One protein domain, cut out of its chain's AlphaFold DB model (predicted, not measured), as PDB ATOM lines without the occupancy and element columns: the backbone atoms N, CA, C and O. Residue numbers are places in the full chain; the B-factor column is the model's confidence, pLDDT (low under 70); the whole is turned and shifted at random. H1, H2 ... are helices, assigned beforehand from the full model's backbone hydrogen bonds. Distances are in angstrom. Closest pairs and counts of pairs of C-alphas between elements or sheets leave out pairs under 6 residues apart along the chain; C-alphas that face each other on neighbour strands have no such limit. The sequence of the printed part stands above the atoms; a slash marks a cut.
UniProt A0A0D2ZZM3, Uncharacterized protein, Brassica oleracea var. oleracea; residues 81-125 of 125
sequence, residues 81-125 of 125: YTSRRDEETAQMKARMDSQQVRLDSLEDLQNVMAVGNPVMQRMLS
ATOM      1  N   TYR A  81      48.528 -31.849 -29.400       50.00
ATOM      2  CA  TYR A  81      47.100 -32.157 -29.287       50.00
ATOM      3  C   TYR A  81      46.579 -32.121 -27.843       50.00
ATOM      4  O   TYR A  81      45.512 -31.560 -27.597       50.00
ATOM      5  N   THR A  82      47.322 -32.678 -26.878       56.84
ATOM      6  CA  THR A  82      46.944 -32.591 -25.455       56.84
ATOM      7  C   THR A  82      47.106 -31.166 -24.942       56.84
ATOM      8  O   THR A  82      46.185 -30.655 -24.324       56.84
ATOM      9  N   SER A  83      48.196 -30.479 -25.311       63.38
ATOM     10  CA  SER A  83      48.416 -29.079 -24.930       63.38
ATOM     11  C   SER A  83      47.313 -28.152 -25.445       63.38
ATOM     12  O   SER A  83      46.861 -27.290 -24.701       63.38
ATOM     13  N   ARG A  84      46.838 -28.337 -26.686       71.94
ATOM     14  CA  ARG A  84      45.727 -27.541 -27.225       71.94
ATOM     15  C   ARG A  84      44.417 -27.819 -26.490       71.94
ATOM     16  O   ARG A  84      43.681 -26.884 -26.201       71.94
ATOM     17  N   ARG A  85      44.142 -29.082 -26.145       76.62
ATOM     18  CA  ARG A  85      42.971 -29.425 -25.324       76.62
ATOM     19  C   ARG A  85      43.050 -28.826 -23.925       76.62
ATOM     20  O   ARG A  85      42.041 -28.325 -23.438       76.62
ATOM     21  N   ASP A  86      44.217 -28.872 -23.293       79.94
ATOM     22  CA  ASP A  86      44.414 -28.335 -21.948       79.94
ATOM     23  C   ASP A  86      44.270 -26.805 -21.945       79.94
ATOM     24  O   ASP A  86      43.615 -26.253 -21.063       79.94
ATOM     25  N   GLU A  87      44.781 -26.120 -22.973       82.88
ATOM     26  CA  GLU A  87      44.628 -24.672 -23.157       82.88
ATOM     27  C   GLU A  87      43.173 -24.263 -23.444       82.88
ATOM     28  O   GLU A  87      42.653 -23.339 -22.815       82.88
ATOM     29  N   GLU A  88      42.474 -24.977 -24.333       82.44
ATOM     30  CA  GLU A  88      41.048 -24.751 -24.620       82.44
ATOM     31  C   GLU A  88      40.183 -24.987 -23.366       82.44
ATOM     32  O   GLU A  88      39.284 -24.196 -23.059       82.44
ATOM     33  N   THR A  89      40.504 -26.021 -22.583       87.69
ATOM     34  CA  THR A  89      39.826 -26.328 -21.312       87.69
ATOM     35  C   THR A  89      40.105 -25.255 -20.256       87.69
ATOM     36  O   THR A  89      39.181 -24.799 -19.579       87.69
ATOM     37  N   ALA A  90      41.352 -24.792 -20.136       90.06
ATOM     38  CA  ALA A  90      41.730 -23.718 -19.217       90.06
ATOM     39  C   ALA A  90      41.049 -22.387 -19.577       90.06
ATOM     40  O   ALA A  90      40.546 -21.690 -18.691       90.06
ATOM     41  N   GLN A  91      40.962 -22.051 -20.868       92.94
ATOM     42  CA  GLN A  91      40.258 -20.859 -21.340       92.94
ATOM     43  C   GLN A  91      38.757 -20.930 -21.029       92.94
ATOM     44  O   GLN A  91      38.170 -19.943 -20.578       92.94
ATOM     45  N   MET A  92      38.130 -22.085 -21.252       93.62
ATOM     46  CA  MET A  92      36.717 -22.281 -20.937       93.62
ATOM     47  C   MET A  92      36.461 -22.149 -19.433       93.62
ATOM     48  O   MET A  92      35.538 -21.441 -19.032       93.62
ATOM     49  N   LYS A  93      37.323 -22.745 -18.603       94.62
ATOM     50  CA  LYS A  93      37.249 -22.619 -17.146       94.62
ATOM     51  C   LYS A  93      37.365 -21.161 -16.695       94.62
ATOM     52  O   LYS A  93      36.522 -20.701 -15.938       94.62
ATOM     53  N   ALA A  94      38.333 -20.408 -17.218       94.50
ATOM     54  CA  ALA A  94      38.487 -18.990 -16.888       94.50
ATOM     55  C   ALA A  94      37.259 -18.147 -17.289       94.50
ATOM     56  O   ALA A  94      36.874 -17.222 -16.572       94.50
ATOM     57  N   ARG A  95      36.610 -18.471 -18.417       95.44
ATOM     58  CA  ARG A  95      35.359 -17.816 -18.834       95.44
ATOM     59  C   ARG A  95      34.204 -18.121 -17.884       95.44
ATOM     60  O   ARG A  95      33.468 -17.199 -17.545       95.44
ATOM     61  N   MET A  96      34.062 -19.374 -17.450       95.69
ATOM     62  CA  MET A  96      33.037 -19.759 -16.475       95.69
ATOM     63  C   MET A  96      33.281 -19.098 -15.119       95.69
ATOM     64  O   MET A  96      32.361 -18.493 -14.579       95.69
ATOM     65  N   ASP A  97      34.522 -19.112 -14.625       95.50
ATOM     66  CA  ASP A  97      34.896 -18.473 -13.358       95.50
ATOM     67  C   ASP A  97      34.590 -16.958 -13.401       95.50
ATOM     68  O   ASP A  97      34.023 -16.396 -12.467       95.50
ATOM     69  N   SER A  98      34.870 -16.287 -14.527       93.75
ATOM     70  CA  SER A  98      34.519 -14.872 -14.710       93.75
ATOM     71  C   SER A  98      33.007 -14.628 -14.759       93.75
ATOM     72  O   SER A  98      32.532 -13.635 -14.204       93.75
ATOM     73  N   GLN A  99      32.243 -15.497 -15.424       95.62
ATOM     74  CA  GLN A  99      30.785 -15.385 -15.448       95.62
ATOM     75  C   GLN A  99      30.180 -15.611 -14.062       95.62
ATOM     76  O   GLN A  99      29.278 -14.864 -13.693       95.62
ATOM     77  N   GLN A 100      30.719 -16.551 -13.283       93.12
ATOM     78  CA  GLN A 100      30.279 -16.806 -11.916       93.12
ATOM     79  C   GLN A 100      30.471 -15.571 -11.033       93.12
ATOM     80  O   GLN A 100      29.510 -15.093 -10.446       93.12
ATOM     81  N   VAL A 101      31.656 -14.948 -11.059       94.25
ATOM     82  CA  VAL A 101      31.918 -13.712 -10.293       94.25
ATOM     83  C   VAL A 101      30.943 -12.587 -10.664       94.25
ATOM     84  O   VAL A 101      30.509 -11.818  -9.803       94.25
ATOM     85  N   ARG A 102      30.579 -12.473 -11.950       93.19
ATOM     86  CA  ARG A 102      29.593 -11.481 -12.405       93.19
ATOM     87  C   ARG A 102      28.181 -11.781 -11.902       93.19
ATOM     88  O   ARG A 102      27.438 -10.832 -11.672       93.19
ATOM     89  N   LEU A 103      27.813 -13.055 -11.767       93.56
ATOM     90  CA  LEU A 103      26.528 -13.475 -11.210       93.56
ATOM     91  C   LEU A 103      26.484 -13.249  -9.697       93.56
ATOM     92  O   LEU A 103      25.545 -12.615  -9.230       93.56
ATOM     93  N   ASP A 104      27.534 -13.633  -8.971       92.75
ATOM     94  CA  ASP A 104      27.633 -13.445  -7.516       92.75
ATOM     95  C   ASP A 104      27.569 -11.949  -7.150       92.75
ATOM     96  O   ASP A 104      26.815 -11.532  -6.276       92.75
ATOM     97  N   SER A 105      28.271 -11.094  -7.906       90.12
ATOM     98  CA  SER A 105      28.216  -9.635  -7.706       90.12
ATOM     99  C   SER A 105      26.819  -9.051  -7.968       90.12
ATOM    100  O   SER A 105      26.431  -8.043  -7.373       90.12
ATOM    101  N   LEU A 106      26.066  -9.646  -8.898       90.12
ATOM    102  CA  LEU A 106      24.700  -9.229  -9.213       90.12
ATOM    103  C   LEU A 106      23.709  -9.707  -8.143       90.12
ATOM    104  O   LEU A 106      22.731  -9.012  -7.867       90.12
ATOM    105  N   GLU A 107      23.952 -10.870  -7.544       86.69
ATOM    106  CA  GLU A 107      23.208 -11.384  -6.394       86.69
ATOM    107  C   GLU A 107      23.436 -10.507  -5.154       86.69
ATOM    108  O   GLU A 107      22.472 -10.046  -4.539       86.69
ATOM    109  N   ASP A 108      24.686 -10.145  -4.864       87.50
ATOM    110  CA  ASP A 108      25.029  -9.232  -3.768       87.50
ATOM    111  C   ASP A 108      24.364  -7.858  -3.929       87.50
ATOM    112  O   ASP A 108      23.803  -7.306  -2.977       87.50
ATOM    113  N   LEU A 109      24.360  -7.309  -5.148       86.44
ATOM    114  CA  LEU A 109      23.684  -6.045  -5.434       86.44
ATOM    115  C   LEU A 109      22.165  -6.146  -5.221       86.44
ATOM    116  O   LEU A 109      21.557  -5.226  -4.668       86.44
ATOM    117  N   GLN A 110      21.547  -7.253  -5.637       83.25
ATOM    118  CA  GLN A 110      20.124  -7.496  -5.395       83.25
ATOM    119  C   GLN A 110      19.813  -7.580  -3.898       83.25
ATOM    120  O   GLN A 110      18.851  -6.951  -3.449       83.25
ATOM    121  N   ASN A 111      20.661  -8.253  -3.115       82.88
ATOM    122  CA  ASN A 111      20.525  -8.350  -1.661       82.88
ATOM    123  C   ASN A 111      20.583  -6.970  -0.986       82.88
ATOM    124  O   ASN A 111      19.724  -6.649  -0.162       82.88
ATOM    125  N   VAL A 112      21.523  -6.104  -1.382       83.56
ATOM    126  CA  VAL A 112      21.621  -4.728  -0.857       83.56
ATOM    127  C   VAL A 112      20.366  -3.908  -1.177       83.56
ATOM    128  O   VAL A 112      19.848  -3.200  -0.309       83.56
ATOM    129  N   MET A 113      19.835  -4.015  -2.397       80.19
ATOM    130  CA  MET A 113      18.622  -3.284  -2.783       80.19
ATOM    131  C   MET A 113      17.352  -3.831  -2.108       80.19
ATOM    132  O   MET A 113      16.412  -3.070  -1.869       80.19
ATOM    133  N   ALA A 114      17.312  -5.122  -1.772       78.12
ATOM    134  CA  ALA A 114      16.193  -5.741  -1.064       78.12
ATOM    135  C   ALA A 114      16.108  -5.300   0.411       78.12
ATOM    136  O   ALA A 114      15.009  -5.114   0.936       78.12
ATOM    137  N   VAL A 115      17.238  -5.039   1.082       78.38
ATOM    138  CA  VAL A 115      17.261  -4.545   2.478       78.38
ATOM    139  C   VAL A 115      16.531  -3.200   2.628       78.38
ATOM    140  O   VAL A 115      15.866  -2.972   3.636       78.38
ATOM    141  N   GLY A 116      16.594  -2.330   1.614       72.06
ATOM    142  CA  GLY A 116      15.931  -1.019   1.609       72.06
ATOM    143  C   GLY A 116      14.523  -0.989   1.002       72.06
ATOM    144  O   GLY A 116      13.898   0.072   1.000       72.06
ATOM    145  N   ASN A 117      14.014  -2.108   0.469       79.88
ATOM    146  CA  ASN A 117      12.741  -2.155  -0.254       79.88
ATOM    147  C   ASN A 117      11.862  -3.358   0.173       79.88
ATOM    148  O   ASN A 117      12.096  -4.483  -0.276       79.88
ATOM    149  N   PRO A 118      10.789  -3.140   0.965       73.00
ATOM    150  CA  PRO A 118       9.936  -4.218   1.477       73.00
ATOM    151  C   PRO A 118       9.105  -4.928   0.394       73.00
ATOM    152  O   PRO A 118       8.647  -6.050   0.612       73.00
ATOM    153  N   VAL A 119       8.910  -4.307  -0.776       74.56
ATOM    154  CA  VAL A 119       8.228  -4.938  -1.919       74.56
ATOM    155  C   VAL A 119       9.144  -5.960  -2.594       74.56
ATOM    156  O   VAL A 119       8.682  -7.046  -2.932       74.56
ATOM    157  N   MET A 120      10.445  -5.666  -2.718       73.56
ATOM    158  CA  MET A 120      11.410  -6.618  -3.283       73.56
ATOM    159  C   MET A 120      11.661  -7.822  -2.372       73.56
ATOM    160  O   MET A 120      11.750  -8.933  -2.881       73.56
ATOM    161  N   GLN A 121      11.679  -7.658  -1.042       66.81
ATOM    162  CA  GLN A 121      11.828  -8.807  -0.130       66.81
ATOM    163  C   GLN A 121      10.707  -9.845  -0.272       66.81
ATOM    164  O   GLN A 121      10.963 -11.037  -0.166       66.81
ATOM    165  N   ARG A 122       9.470  -9.412  -0.556       74.25
ATOM    166  CA  ARG A 122       8.346 -10.333  -0.805       74.25
ATOM    167  C   ARG A 122       8.448 -11.085  -2.132       74.25
ATOM    168  O   ARG A 122       7.804 -12.116  -2.260       74.25
ATOM    169  N   MET A 123       9.189 -10.564  -3.111       74.50
ATOM    170  CA  MET A 123       9.376 -11.211  -4.417       74.50
ATOM    171  C   MET A 123      10.545 -12.206  -4.431       74.50
ATOM    172  O   MET A 123      10.575 -13.069  -5.301       74.50
ATOM    173  N   LEU A 124      11.494 -12.070  -3.500       67.38
ATOM    174  CA  LEU A 124      12.682 -12.926  -3.366       67.38
ATOM    175  C   LEU A 124      12.522 -14.050  -2.317       67.38
ATOM    176  O   LEU A 124      13.441 -14.851  -2.165       67.38
ATOM    177  N   SER A 125      11.407 -14.080  -1.575       61.22
ATOM    178  CA  SER A 125      11.117 -15.055  -0.507       61.22
ATOM    179  C   SER A 125      10.386 -16.303  -0.989       61.22
ATOM    180  O   SER A 125       9.712 -16.250  -2.040       61.22
TER     181      SER A 125
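Overview. This is residues 81 to 125 of the 125 residues of an uncharacterized protein of Brassica oleracea var. oleracea (UniProt A0A0D2ZZM3). Picture one long, unbent helix, H1, with a short helix, H2, folded back at its far end as a small hook. H1 makes most of the length of the rod, its residues 81 to 109 stand free, and the chain turns back at the tight link between H1 and H2. The printed part has 45 residues with two named helices, H1 then H2, and no named strand; its class is all helix. It is extended, with a radius of gyration of the C-alphas of 17.7 A, and the C-alphas span 56 by 14 by 7 A.

Along the chain. Find C-alpha 81 at (47.100, -32.157, -29.287); there H1 begins, and it takes in residues 81 to 115. Go along it to C-alpha 115 at (17.261, -4.545, 2.478), 51.6 A from C-alpha 81. After the two residues of the link, H2 holds residues 118 to 124 and ends with C-alpha 124 at (12.682, -12.926, -3.366), 10.3 A from C-alpha 118.

Arrangement. Look at residues 113 to 115, the part of H1 that touches H2. The two helices touch only at the corner by their link, and their closest C-alphas, those of Ala 114 and Met 120, are 5.3 A apart. Their lines stand at a shallow tilt of 33 degrees, only just short of steep, and they run opposite ways. In H1 every O i to N i+4 pair is within hydrogen-bond range; in H2 1 of 3 is, beside 2 of 4 O i to N i+3 pairs.

Size, cuts and confidence. The two C-alphas farthest apart are those of Tyr 81 and Pro 118, at 55.8 A. The printed part has no cut and ends at Ser 125, the chain's last residue. The link from H1 to H2 is tight. In the B-factor column the mean pLDDT of the printed part is 82.3, and you will find values under 70 at residues 81 to 83, 121 and 124 to 125.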